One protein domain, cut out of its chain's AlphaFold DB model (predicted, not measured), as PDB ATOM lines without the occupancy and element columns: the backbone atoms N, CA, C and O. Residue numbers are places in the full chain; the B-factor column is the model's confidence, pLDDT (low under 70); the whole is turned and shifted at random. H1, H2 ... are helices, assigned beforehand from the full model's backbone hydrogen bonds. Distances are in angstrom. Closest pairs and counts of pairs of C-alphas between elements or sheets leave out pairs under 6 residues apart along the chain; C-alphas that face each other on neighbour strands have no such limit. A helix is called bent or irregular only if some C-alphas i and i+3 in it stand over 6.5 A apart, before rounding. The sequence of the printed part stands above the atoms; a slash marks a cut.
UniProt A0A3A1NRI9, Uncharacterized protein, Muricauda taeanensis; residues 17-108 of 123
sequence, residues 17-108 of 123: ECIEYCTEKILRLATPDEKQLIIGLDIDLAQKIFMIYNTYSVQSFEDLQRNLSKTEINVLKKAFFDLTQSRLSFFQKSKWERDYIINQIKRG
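Overview. This is residues 17 to 108 of the 123 residues of an uncharacterized protein of Muricauda taeanensis (UniProt A0A3A1NRI9). A compact cluster of crossed helices, in which H1, H3 and H4 meet one another at large angles and H2 folds back along H3 as a helical hairpin. H4 and H7 lie toward opposite ends of the longest axis, with H7 packed on H2, while H6 touches no helix. The printed part has 92 residues with seven named helices, H1 to H7 in chain order, and no named strand: all helix. The radius of gyration of the C-alphas is 12.7 A, and the spans are 35 by 28 by 21 A.

Along the chain. H1, residues 17 to 29, begins at C-alpha 17 (5.308, -6.284, 28.194) and is 20.3 A long; it is irregular, with C-alphas 17 and 20 7.5 A apart. H3, residues 43 to 55, is 17.8 A long. H2 holds residues 32 to 37, H4 61 to 67 and H6 85 to 90. H5, residues 70 to 81, and H7, residues 95 to 106, are each 16.4 A long; H7 ends at C-alpha 106 (-28.189, -6.655, 31.559).

Arrangement. H1 touches H3 with residues 27 to 28 alone, about perpendicular at 86 degrees; the closest C-alphas, of Arg 28 and Tyr 53, are 7.0 A apart. H1 touches H4 at a steep tilt of 67 degrees, closest at Glu 24 and Phe 61, C-alphas 5.3 A apart. H1 and H5 only just touch, with 3 pairs of C-alphas within 8 A, closest Thr 23 and Phe 80 at 6.9 A. The hairpin of H2 and H3 has a shallow tilt of 32 degrees, opposite ways, its closest C-alphas, of Pro 32 and Ala 46, 5.0 A apart. H7 touches H2 with residues 102 to 105 alone, closest C-alphas Glu 34 and Ile 102, 7.0 A. H6 is close to but not clearly touching H7. Every O i to N i+4 pair is within hydrogen-bond range in H2, H3, H5, H6 and H7; in H1 8 of 9 are, in H4 2 of 3.

Size, cuts and confidence. The C-alphas farthest apart, of Glu 17 and Arg 107, are 36.9 A apart. The printed part has no cut, the links are tight, and no printed residue is under 70 in pLDDT.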
ATOM      1  N   GLU A  17       4.698  -7.611  28.174       89.56
ATOM      2  CA  GLU A  17       5.308  -6.284  28.194       89.56
ATOM      3  C   GLU A  17       4.325  -5.135  27.914       89.56
ATOM      4  O   GLU A  17       4.598  -3.989  28.265       89.56
ATOM      5  N   CYS A  18       3.180  -5.427  27.293       90.75
ATOM      6  CA  CYS A  18       2.142  -4.455  26.969       90.75
ATOM      7  C   CYS A  18       0.926  -4.542  27.890       90.75
ATOM      8  O   CYS A  18       0.017  -3.726  27.740       90.75
ATOM      9  N   ILE A  19       0.898  -5.468  28.856       88.19
ATOM     10  CA  ILE A  19      -0.289  -5.699  29.686       88.19
ATOM     11  C   ILE A  19      -0.713  -4.445  30.447       88.19
ATOM     12  O   ILE A  19      -1.893  -4.115  30.464       88.19
ATOM     13  N   GLU A  20       0.232  -3.697  31.017       90.19
ATOM     14  CA  GLU A  20      -0.067  -2.497  31.805       90.19
ATOM     15  C   GLU A  20      -0.568  -1.359  30.911       90.19
ATOM     16  O   GLU A  20      -1.565  -0.713  31.233       90.19
ATOM     17  N   TYR A  21       0.046  -1.183  29.736       91.62
ATOM     18  CA  TYR A  21      -0.424  -0.242  28.719       91.62
ATOM     19  C   TYR A  21      -1.844  -0.586  28.241       91.62
ATOM     20  O   TYR A  21      -2.717   0.277  28.199       91.62
ATOM     21  N   CYS A  22      -2.100  -1.851  27.907       91.25
ATOM     22  CA  CYS A  22      -3.402  -2.290  27.415       91.25
ATOM     23  C   CYS A  22      -4.483  -2.223  28.491       91.25
ATOM     24  O   CYS A  22      -5.593  -1.770  28.212       91.25
ATOM     25  N   THR A  23      -4.137  -2.593  29.726       91.56
ATOM     26  CA  THR A  23      -5.021  -2.474  30.886       91.56
ATOM     27  C   THR A  23      -5.428  -1.023  31.104       91.56
ATOM     28  O   THR A  23      -6.612  -0.726  31.235       91.56
ATOM     29  N   GLU A  24      -4.470  -0.095  31.072       92.56
ATOM     30  CA  GLU A  24      -4.740   1.337  31.204       92.56
ATOM     31  C   GLU A  24      -5.693   1.851  30.119       92.56
ATOM     32  O   GLU A  24      -6.719   2.458  30.441       92.56
ATOM     33  N   LYS A  25      -5.413   1.551  28.846       91.62
ATOM     34  CA  LYS A  25      -6.242   2.019  27.728       91.62
ATOM     35  C   LYS A  25      -7.659   1.465  27.795       91.62
ATOM     36  O   LYS A  25      -8.614   2.234  27.692       91.62
ATOM     37  N   ILE A  26      -7.808   0.160  28.010       92.81
ATOM     38  CA  ILE A  26      -9.121  -0.491  28.081       92.81
ATOM     39  C   ILE A  26      -9.922   0.048  29.274       92.81
ATOM     40  O   ILE A  26     -11.079   0.431  29.110       92.81
ATOM     41  N   LEU A  27      -9.315   0.171  30.459       94.31
ATOM     42  CA  LEU A  27     -10.023   0.666  31.644       94.31
ATOM     43  C   LEU A  27     -10.491   2.116  31.513       94.31
ATOM     44  O   LEU A  27     -11.539   2.452  32.070       94.31
ATOM     45  N   ARG A  28      -9.751   2.975  30.805       90.94
ATOM     46  CA  ARG A  28     -10.187   4.356  30.546       90.94
ATOM     47  C   ARG A  28     -11.347   4.445  29.569       90.94
ATOM     48  O   ARG A  28     -12.196   5.317  29.721       90.94
ATOM     49  N   LEU A  29     -11.365   3.571  28.568       88.06
ATOM     50  CA  LEU A  29     -12.444   3.514  27.585       88.06
ATOM     51  C   LEU A  29     -13.721   2.896  28.166       88.06
ATOM     52  O   LEU A  29     -14.810   3.178  27.661       88.06
ATOM     53  N   ALA A  30     -13.574   2.055  29.190       93.31
ATOM     54  CA  ALA A  30     -14.658   1.290  29.776       93.31
ATOM     55  C   ALA A  30     -15.498   2.103  30.781       93.31
ATOM     56  O   ALA A  30     -14.959   2.778  31.661       93.31
ATOM     57  N   THR A  31     -16.817   1.964  30.749       95.69
ATOM     58  CA  THR A  31     -17.730   2.380  31.825       95.69
ATOM     59  C   THR A  31     -17.627   1.422  33.028       95.69
ATOM     60  O   THR A  31     -16.972   0.378  32.928       95.69
ATOM     61  N   PRO A  32     -18.230   1.738  34.191       96.88
ATOM     62  CA  PRO A  32     -18.310   0.784  35.299       96.88
ATOM     63  C   PRO A  32     -18.988  -0.537  34.906       96.88
ATOM     64  O   PRO A  32     -18.482  -1.603  35.241       96.88
ATOM     65  N   ASP A  33     -20.071  -0.476  34.128       96.75
ATOM     66  CA  ASP A  33     -20.776  -1.673  33.661       96.75
ATOM     67  C   ASP A  33     -19.908  -2.528  32.737       96.75
ATOM     68  O   ASP A  33     -19.896  -3.746  32.848       96.75
ATOM     69  N   GLU A  34     -19.146  -1.906  31.837       96.75
ATOM     70  CA  GLU A  34     -18.252  -2.633  30.932       96.75
ATOM     71  C   GLU A  34     -17.106  -3.301  31.702       96.75
ATOM     72  O   GLU A  34     -16.748  -4.446  31.428       96.75
ATOM     73  N   LYS A  35     -16.564  -2.629  32.722       96.56
ATOM     74  CA  LYS A  35     -15.577  -3.226  33.631       96.56
ATOM     75  C   LYS A  35     -16.146  -4.429  34.383       96.56
ATOM     76  O   LYS A  35     -15.448  -5.425  34.549       96.56
ATOM     77  N   GLN A  36     -17.398  -4.357  34.818       96.25
ATOM     78  CA  GLN A  36     -18.030  -5.469  35.514       96.25
ATOM     79  C   GLN A  36     -18.343  -6.625  34.557       96.25
ATOM     80  O   GLN A  36     -17.909  -7.752  34.764       96.25
ATOM     81  N   LEU A  37     -19.087  -6.340  33.492       94.88
ATOM     82  CA  LEU A  37     -19.732  -7.355  32.660       94.88
ATOM     83  C   LEU A  37     -18.813  -7.922  31.576       94.88
ATOM     84  O   LEU A  37     -18.964  -9.083  31.215       94.88
ATOM     85  N   ILE A  38     -17.873  -7.128  31.055       95.06
ATOM     86  CA  ILE A  38     -16.967  -7.559  29.977       95.06
ATOM     87  C   ILE A  38     -15.623  -8.001  30.548       95.06
ATOM     88  O   ILE A  38     -15.115  -9.054  30.174       95.06
ATOM     89  N   ILE A  39     -15.049  -7.220  31.467       94.19
ATOM     90  CA  ILE A  39     -13.753  -7.555  32.084       94.19
ATOM     91  C   ILE A  39     -13.923  -8.584  33.212       94.19
ATOM     92  O   ILE A  39     -13.000  -9.347  33.481       94.19
ATOM     93  N   GLY A  40     -15.102  -8.662  33.836       93.88
ATOM     94  CA  GLY A  40     -15.367  -9.599  34.931       93.88
ATOM     95  C   GLY A  40     -14.901  -9.088  36.294       93.88
ATOM     96  O   GLY A  40     -14.576  -9.886  37.170       93.88
ATOM     97  N   LEU A  41     -14.810  -7.766  36.475       96.25
ATOM     98  CA  LEU A  41     -14.497  -7.179  37.776       96.25
ATOM     99  C   LEU A  41     -15.739  -7.147  38.670       96.25
ATOM    100  O   LEU A  41     -16.865  -7.031  38.194       96.25
ATOM    101  N   ASP A  42     -15.529  -7.179  39.981       96.06
ATOM    102  CA  ASP A  42     -16.588  -6.818  40.920       96.06
ATOM    103  C   ASP A  42     -17.028  -5.351  40.715       96.06
ATOM    104  O   ASP A  42     -16.223  -4.504  40.306       96.06
ATOM    105  N   ILE A  43     -18.303  -5.048  40.988       95.69
ATOM    106  CA  ILE A  43     -18.871  -3.718  40.742       95.69
ATOM    107  C   ILE A  43     -18.210  -2.629  41.591       95.69
ATOM    108  O   ILE A  43     -17.986  -1.528  41.080       95.69
ATOM    109  N   ASP A  44     -17.819  -2.926  42.831       97.12
ATOM    110  CA  ASP A  44     -17.175  -1.948  43.706       97.12
ATOM    111  C   ASP A  44     -15.788  -1.598  43.163       97.12
ATOM    112  O   ASP A  44     -15.419  -0.424  43.066       97.12
ATOM    113  N   LEU A  45     -15.034  -2.605  42.703       97.38
ATOM    114  CA  LEU A  45     -13.738  -2.389  42.060       97.38
ATOM    115  C   LEU A  45     -13.886  -1.650  40.720       97.38
ATOM    116  O   LEU A  45     -13.109  -0.738  40.424       97.38
ATOM    117  N   ALA A  46     -14.893  -1.994  39.917       97.44
ATOM    118  CA  ALA A  46     -15.183  -1.326  38.653       97.44
ATOM    119  C   ALA A  46     -15.490   0.170  38.846       97.44
ATOM    120  O   ALA A  46     -14.918   1.018  38.147       97.44
ATOM    121  N   GLN A  47     -16.349   0.499  39.814       96.88
ATOM    122  CA  GLN A  47     -16.681   1.876  40.177       96.88
ATOM    123  C   GLN A  47     -15.472   2.613  40.750       96.88
ATOM    124  O   GLN A  47     -15.182   3.731  40.322       96.88
ATOM    125  N   LYS A  48     -14.716   1.976  41.648       96.56
ATOM    126  CA  LYS A  48     -13.505   2.556  42.237       96.56
ATOM    127  C   LYS A  48     -12.481   2.925  41.168       96.56
ATOM    128  O   LYS A  48     -11.994   4.051  41.164       96.56
ATOM    129  N   ILE A  49     -12.194   2.034  40.216       95.75
ATOM    130  CA  ILE A  49     -11.278   2.330  39.102       95.75
ATOM    131  C   ILE A  49     -11.809   3.489  38.252       95.75
ATOM    132  O   ILE A  49     -11.043   4.373  37.867       95.75
ATOM    133  N   PHE A  50     -13.113   3.503  37.952       94.44
ATOM    134  CA  PHE A  50     -13.725   4.604  37.208       94.44
ATOM    135  C   PHE A  50     -13.558   5.941  37.942       94.44
ATOM    136  O   PHE A  50     -13.121   6.916  37.332       94.44
ATOM    137  N   MET A  51     -13.827   5.987  39.247       94.12
ATOM    138  CA  MET A  51     -13.603   7.181  40.063       94.12
ATOM    139  C   MET A  51     -12.130   7.588  40.089       94.12
ATOM    140  O   MET A  51     -11.831   8.769  39.949       94.12
ATOM    141  N   ILE A  52     -11.203   6.633  40.211       93.88
ATOM    142  CA  ILE A  52      -9.768   6.925  40.233       93.88
ATOM    143  C   ILE A  52      -9.346   7.677  38.961       93.88
ATOM    144  O   ILE A  52      -8.710   8.726  39.047       93.88
ATOM    145  N   TYR A  53      -9.761   7.205  37.784       90.62
ATOM    146  CA  TYR A  53      -9.408   7.849  36.515       90.62
ATOM    147  C   TYR A  53     -10.098   9.195  36.258       90.62
ATOM    148  O   TYR A  53      -9.560   9.993  35.493       90.62
ATOM    149  N   ASN A  54     -11.275   9.440  36.844       87.00
ATOM    150  CA  ASN A  54     -12.047  10.668  36.608       87.00
ATOM    151  C   ASN A  54     -11.829  11.747  37.679       87.00
ATOM    152  O   ASN A  54     -12.054  12.922  37.406       87.00
ATOM    153  N   THR A  55     -11.394  11.369  38.883       85.38
ATOM    154  CA  THR A  55     -11.229  12.295  40.016       85.38
ATOM    155  C   THR A  55      -9.767  12.651  40.272       85.38
ATOM    156  O   THR A  55      -9.471  13.756  40.722       85.38
ATOM    157  N   TYR A  56      -8.834  11.740  39.990       81.12
ATOM    158  CA  TYR A  56      -7.413  11.942  40.264       81.12
ATOM    159  C   TYR A  56      -6.645  12.197  38.966       81.12
ATOM    160  O   TYR A  56      -7.036  11.745  37.891       81.12
ATOM    161  N   SER A  57      -5.501  12.881  39.065       79.50
ATOM    162  CA  SER A  57      -4.556  13.060  37.949       79.50
ATOM    163  C   SER A  57      -3.768  11.775  37.665       79.50
ATOM    164  O   SER A  57      -2.542  11.758  37.676       79.50
ATOM    165  N   VAL A  58      -4.480  10.673  37.451       86.94
ATOM    166  CA  VAL A  58      -3.916   9.370  37.096       86.94
ATOM    167  C   VAL A  58      -3.630   9.408  35.605       86.94
ATOM    168  O   VAL A  58      -4.553   9.603  34.811       86.94
ATOM    169  N   GLN A  59      -2.369   9.231  35.207       84.12
ATOM    170  CA  GLN A  59      -1.938   9.273  33.801       84.12
ATOM    171  C   GLN A  59      -1.411   7.925  33.301       84.12
ATOM    172  O   GLN A  59      -1.314   7.717  32.094       84.12
ATOM    173  N   SER A  60      -1.142   6.991  34.210       89.25
ATOM    174  CA  SER A  60      -0.552   5.692  33.906       89.25
ATOM    175  C   SER A  60      -1.188   4.553  34.710       89.25
ATOM    176  O   SER A  60      -1.914   4.777  35.682       89.25
ATOM    177  N   PHE A  61      -0.884   3.310  34.323       91.31
ATOM    178  CA  PHE A  61      -1.230   2.142  35.132       91.31
ATOM    179  C   PHE A  61      -0.504   2.146  36.486       91.31
ATOM    180  O   PHE A  61      -1.078   1.733  37.490       91.31
ATOM    181  N   GLU A  62       0.722   2.670  36.536       91.81
ATOM    182  CA  GLU A  62       1.482   2.820  37.780       91.81
ATOM    183  C   GLU A  62       0.765   3.759  38.765       91.81
ATOM    184  O   GLU A  62       0.646   3.460  39.953       91.81
ATOM    185  N   ASP A  63       0.195   4.864  38.279       91.88
ATOM    186  CA  ASP A  63      -0.602   5.765  39.118       91.88
ATOM    187  C   ASP A  63      -1.872   5.085  39.639       91.88
ATOM    188  O   ASP A  63      -2.259   5.283  40.792       91.88
ATOM    189  N   LEU A  64      -2.511   4.241  38.819       93.12
ATOM    190  CA  LEU A  64      -3.643   3.430  39.262       93.12
ATOM    191  C   LEU A  64      -3.215   2.463  40.381       93.12
ATOM    192  O   LEU A  64      -3.918   2.346  41.384       93.12
ATOM    193  N   GLN A  65      -2.046   1.824  40.258       94.25
ATOM    194  CA  GLN A  65      -1.496   0.928  41.285       94.25
ATOM    195  C   GLN A  65      -1.275   1.614  42.631       94.25
ATOM    196  O   GLN A  65      -1.461   0.978  43.663       94.25
ATOM    197  N   ARG A  66      -0.939   2.906  42.644       93.94
ATOM    198  CA  ARG A  66      -0.779   3.679  43.889       93.94
ATOM    199  C   ARG A  66      -2.102   3.926  44.625       93.94
ATOM    200  O   ARG A  66      -2.081   4.205  45.817       93.94
ATOM    201  N   ASN A  67      -3.236   3.819  43.930       93.88
ATOM    202  CA  ASN A  67      -4.577   4.063  44.475       93.88
ATOM    203  C   ASN A  67      -5.362   2.773  44.776       93.88
ATOM    204  O   ASN A  67      -6.466   2.823  45.324       93.88
ATOM    205  N   LEU A  68      -4.809   1.614  44.416       95.12
ATOM    206  CA  LEU A  68      -5.414   0.305  44.637       95.12
ATOM    207  C   LEU A  68      -4.563  -0.528  45.596       95.12
ATOM    208  O   LEU A  68      -3.342  -0.413  45.660       95.12
ATOM    209  N   SER A  69      -5.213  -1.411  46.343       96.75
ATOM    210  CA  SER A  69      -4.519  -2.416  47.138       96.75
ATOM    211  C   SER A  69      -3.841  -3.455  46.240       96.75
ATOM    212  O   SER A  69      -4.249  -3.707  45.103       96.75
ATOM    213  N   LYS A  70      -2.826  -4.139  46.779       95.31
ATOM    214  CA  LYS A  70      -2.133  -5.225  46.069       95.31
ATOM    215  C   LYS A  70      -3.095  -6.331  45.616       95.31
ATOM    216  O   LYS A  70      -2.933  -6.874  44.528       95.31
ATOM    217  N   THR A  71      -4.102  -6.645  46.431       96.75
ATOM    218  CA  THR A  71      -5.136  -7.633  46.097       96.75
ATOM    219  C   THR A  71      -5.970  -7.181  44.901       96.75
ATOM    220  O   THR A  71      -6.125  -7.950  43.958       96.75
ATOM    221  N   GLU A  72      -6.440  -5.931  44.889       97.00
ATOM    222  CA  GLU A  72      -7.207  -5.369  43.766       97.00
ATOM    223  C   GLU A  72      -6.387  -5.352  42.470       97.00
ATOM    224  O   GLU A  72      -6.902  -5.708  41.411       97.00
ATOM    225  N   ILE A  73      -5.092  -5.026  42.545       94.69
ATOM    226  CA  ILE A  73      -4.192  -5.085  41.386       94.69
ATOM    227  C   ILE A  73      -4.010  -6.510  40.871       94.69
ATOM    228  O   ILE A  73      -4.007  -6.720  39.659       94.69
ATOM    229  N   ASN A  74      -3.892  -7.498  41.758       92.38
ATOM    230  CA  ASN A  74      -3.791  -8.896  41.344       92.38
ATOM    231  C   ASN A  74      -5.083  -9.388  40.680       92.38
ATOM    232  O   ASN A  74      -5.011 -10.057  39.653       92.38
ATOM    233  N   VAL A  75      -6.248  -9.031  41.233       94.31
ATOM    234  CA  VAL A  75      -7.558  -9.331  40.630       94.31
ATOM    235  C   VAL A  75      -7.656  -8.705  39.242       94.31
ATOM    236  O   VAL A  75      -8.003  -9.391  38.288       94.31
ATOM    237  N   LEU A  76      -7.273  -7.435  39.111       93.75
ATOM    238  CA  LEU A  76      -7.307  -6.718  37.845       93.75
ATOM    239  C   LEU A  76      -6.384  -7.346  36.791       93.75
ATOM    240  O   LEU A  76      -6.815  -7.598  35.669       93.75
ATOM    241  N   LYS A  77      -5.126  -7.639  37.150       90.00
ATOM    242  CA  LYS A  77      -4.171  -8.290  36.239       90.00
ATOM    243  C   LYS A  77      -4.656  -9.674  35.811       90.00
ATOM    244  O   LYS A  77      -4.544 -10.007  34.635       90.00
ATOM    245  N   LYS A  78      -5.218 -10.454  36.740       89.44
ATOM    246  CA  LYS A  78      -5.793 -11.766  36.431       89.44
ATOM    247  C   LYS A  78      -6.973 -11.645  35.467       89.44
ATOM    248  O   LYS A  78      -6.985 -12.338  34.462       89.44
ATOM    249  N   ALA A  79      -7.905 -10.727  35.724       91.69
ATOM    250  CA  ALA A  79      -9.055 -10.510  34.851       91.69
ATOM    251  C   ALA A  79      -8.626 -10.184  33.411       91.69
ATOM    252  O   ALA A  79      -9.170 -10.749  32.472       91.69
ATOM    253  N   PHE A  80      -7.602  -9.340  33.238       89.44
ATOM    254  CA  PHE A  80      -7.047  -9.019  31.919       89.44
ATOM    255  C   PHE A  80      -6.308 -10.178  31.250       89.44
ATOM    256  O   PHE A  80      -6.352 -10.297  30.029       89.44
ATOM    257  N   PHE A  81      -5.629 -11.018  32.027       85.44
ATOM    258  CA  PHE A  81      -4.994 -12.228  31.511       85.44
ATOM    259  C   PHE A  81      -6.031 -13.251  31.023       85.44
ATOM    260  O   PHE A  81      -5.825 -13.888  29.994       85.44
ATOM    261  N   ASP A  82      -7.161 -13.348  31.725       87.44
ATOM    262  CA  ASP A  82      -8.258 -14.272  31.425       87.44
ATOM    263  C   ASP A  82      -9.229 -13.725  30.349       87.44
ATOM    264  O   ASP A  82     -10.222 -14.378  30.017       87.44
ATOM    265  N   LEU A  83      -8.975 -12.535  29.779       89.06
ATOM    266  CA  LEU A  83      -9.818 -11.970  28.723       89.06
ATOM    267  C   LEU A  83      -9.750 -12.814  27.446       89.06
ATOM    268  O   LEU A  83      -8.689 -13.053  26.872       89.06
ATOM    269  N   THR A  84     -10.926 -13.202  26.957       90.38
ATOM    270  CA  THR A  84     -11.090 -13.883  25.673       90.38
ATOM    271  C   THR A  84     -10.975 -12.905  24.503       90.38
ATOM    272  O   THR A  84     -11.128 -11.689  24.651       90.38
ATOM    273  N   GLN A  85     -10.760 -13.444  23.300       89.19
ATOM    274  CA  GLN A  85     -10.733 -12.635  22.082       89.19
ATOM    275  C   GLN A  85     -12.064 -11.902  21.867       89.19
ATOM    276  O   GLN A  85     -12.042 -10.714  21.560       89.19
ATOM    277  N   SER A  86     -13.200 -12.563  22.112       88.50
ATOM    278  CA  SER A  86     -14.541 -11.975  22.008       88.50
ATOM    279  C   SER A  86     -14.717 -10.745  22.912       88.50
ATOM    280  O   SER A  86     -15.205  -9.696  22.480       88.50
ATOM    281  N   ARG A  87     -14.231 -10.823  24.157       91.00
ATOM    282  CA  ARG A  87     -14.259  -9.713  25.121       91.00
ATOM    283  C   ARG A  87     -13.281  -8.591  24.777       91.00
ATOM    284  O   ARG A  87     -13.584  -7.434  25.051       91.00
ATOM    285  N   LEU A  88     -12.135  -8.878  24.157       89.81
ATOM    286  CA  LEU A  88     -11.243  -7.823  23.656       89.81
ATOM    287  C   LEU A  88     -11.824  -7.113  22.430       89.81
ATOM    288  O   LEU A  88     -11.777  -5.884  22.358       89.81
ATOM    289  N   SER A  89     -12.429  -7.861  21.506       88.75
ATOM    290  CA  SER A  89     -13.089  -7.319  20.313       88.75
ATOM    291  C   SER A  89     -14.238  -6.367  20.666       88.75
ATOM    292  O   SER A  89     -14.492  -5.412  19.932       88.75
ATOM    293  N   PHE A  90     -14.899  -6.554  21.817       91.69
ATOM    294  CA  PHE A  90     -15.893  -5.607  22.340       91.69
ATOM    295  C   PHE A  90     -15.357  -4.168  22.402       91.69
ATOM    296  O   PHE A  90     -16.054  -3.233  22.011       91.69
ATOM    297  N   PHE A  91     -14.106  -3.971  22.832       91.06
ATOM    298  CA  PHE A  91     -13.522  -2.635  22.983       91.06
ATOM    299  C   PHE A  91     -13.122  -1.976  21.657       91.06
ATOM    300  O   PHE A  91     -12.774  -0.796  21.653       91.06
ATOM    301  N   GLN A  92     -13.201  -2.704  20.539       89.12
ATOM    302  CA  GLN A  92     -13.027  -2.154  19.191       89.12
ATOM    303  C   GLN A  92     -14.340  -1.647  18.583       89.12
ATOM    304  O   GLN A  92     -14.316  -0.946  17.573       89.12
ATOM    305  N   LYS A  93     -15.483  -2.006  19.175       90.06
ATOM    306  CA  LYS A  93     -16.801  -1.598  18.688       90.06
ATOM    307  C   LYS A  93     -17.065  -0.123  18.981       90.06
ATOM    308  O   LYS A  93     -16.505   0.466  19.911       90.06
ATOM    309  N   SER A  94     -17.960   0.474  18.200       92.19
ATOM    310  CA  SER A  94     -18.412   1.841  18.448       92.19
ATOM    311  C   SER A  94     -19.112   1.959  19.807       92.19
ATOM    312  O   SER A  94     -19.615   0.982  20.364       92.19
ATOM    313  N   LYS A  95     -19.194   3.183  20.344       92.69
ATOM    314  CA  LYS A  95     -19.899   3.441  21.609       92.69
ATOM    315  C   LYS A  95     -21.352   2.947  21.571       92.69
ATOM    316  O   LYS A  95     -21.801   2.329  22.525       92.69
ATOM    317  N   TRP A  96     -22.059   3.180  20.464       94.75
ATOM    318  CA  TRP A  96     -23.452   2.751  20.314       94.75
ATOM    319  C   TRP A  96     -23.595   1.222  20.353       94.75
ATOM    320  O   TRP A  96     -24.448   0.708  21.073       94.75
ATOM    321  N   GLU A  97     -22.733   0.488  19.643       94.81
ATOM    322  CA  GLU A  97     -22.737  -0.982  19.670       94.81
ATOM    323  C   GLU A  97     -22.415  -1.523  21.066       94.81
ATOM    324  O   GLU A  97     -23.058  -2.463  21.535       94.81
ATOM    325  N   ARG A  98     -21.436  -0.921  21.747       95.06
ATOM    326  CA  ARG A  98     -21.076  -1.280  23.122       95.06
ATOM    327  C   ARG A  98     -22.244  -1.076  24.082       95.06
ATOM    328  O   ARG A  98     -22.588  -2.000  24.818       95.06
ATOM    329  N   ASP A  99     -22.891   0.088  24.028       95.38
ATOM    330  CA  ASP A  99     -24.063   0.407  24.846       95.38
ATOM    331  C   ASP A  99     -25.211  -0.582  24.570       95.38
ATOM    332  O   ASP A  99     -25.874  -1.053  25.498       95.38
ATOM    333  N   TYR A 100     -25.436  -0.945  23.302       95.00
ATOM    334  CA  TYR A 100     -26.419  -1.962  22.928       95.00
ATOM    335  C   TYR A 100     -26.091  -3.324  23.555       95.00
ATOM    336  O   TYR A 100     -26.943  -3.899  24.234       95.00
ATOM    337  N   ILE A 101     -24.861  -3.815  23.388       94.50
ATOM    338  CA  ILE A 101     -24.414  -5.107  23.927       94.50
ATOM    339  C   ILE A 101     -24.558  -5.144  25.450       94.50
ATOM    340  O   ILE A 101     -25.133  -6.090  25.987       94.50
ATOM    341  N   ILE A 102     -24.109  -4.104  26.158       95.88
ATOM    342  CA  ILE A 102     -24.234  -4.020  27.620       95.88
ATOM    343  C   ILE A 102     -25.698  -4.090  28.052       95.88
ATOM    344  O   ILE A 102     -26.036  -4.822  28.983       95.88
ATOM    345  N   ASN A 103     -26.592  -3.385  27.356       95.12
ATOM    346  CA  ASN A 103     -28.020  -3.439  27.652       95.12
ATOM    347  C   ASN A 103     -28.621  -4.831  27.410       95.12
ATOM    348  O   ASN A 103     -29.482  -5.260  28.177       95.12
ATOM    349  N   GLN A 104     -28.176  -5.550  26.380       94.38
ATOM    350  CA  GLN A 104     -28.612  -6.927  26.133       94.38
ATOM    351  C   GLN A 104     -28.092  -7.901  27.203       94.38
ATOM    352  O   GLN A 104     -28.863  -8.739  27.668       94.38
ATOM    353  N   ILE A 105     -26.840  -7.755  27.659       93.81
ATOM    354  CA  ILE A 105     -26.293  -8.550  28.774       93.81
ATOM    355  C   ILE A 105     -27.101  -8.294  30.051       93.81
ATOM    356  O   ILE A 105     -27.547  -9.235  30.701       93.81
ATOM    357  N   LYS A 106     -27.375  -7.026  30.385       93.38
ATOM    358  CA  LYS A 106     -28.189  -6.655  31.559       93.38
ATOM    359  C   LYS A 106     -29.613  -7.212  31.518       93.38
ATOM    360  O   LYS A 106     -30.207  -7.442  32.566       93.38
ATOM    361  N   ARG A 107     -30.164  -7.421  30.319       93.50
ATOM    362  CA  ARG A 107     -31.477  -8.050  30.101       93.50
ATOM    363  C   ARG A 107     -31.430  -9.582  30.127       93.50
ATOM    364  O   ARG A 107     -32.486 -10.198  30.076       93.50
ATOM    365  N   GLY A 108     -30.241 -10.185  30.200       90.00
ATOM    366  CA  GLY A 108     -30.046 -11.636  30.151       90.00
ATOM    367  C   GLY A 108     -30.121 -12.233  28.743       90.00
ATOM    368  O   GLY A 108     -30.181 -13.450  28.606       90.00
TER     369      GLY A 108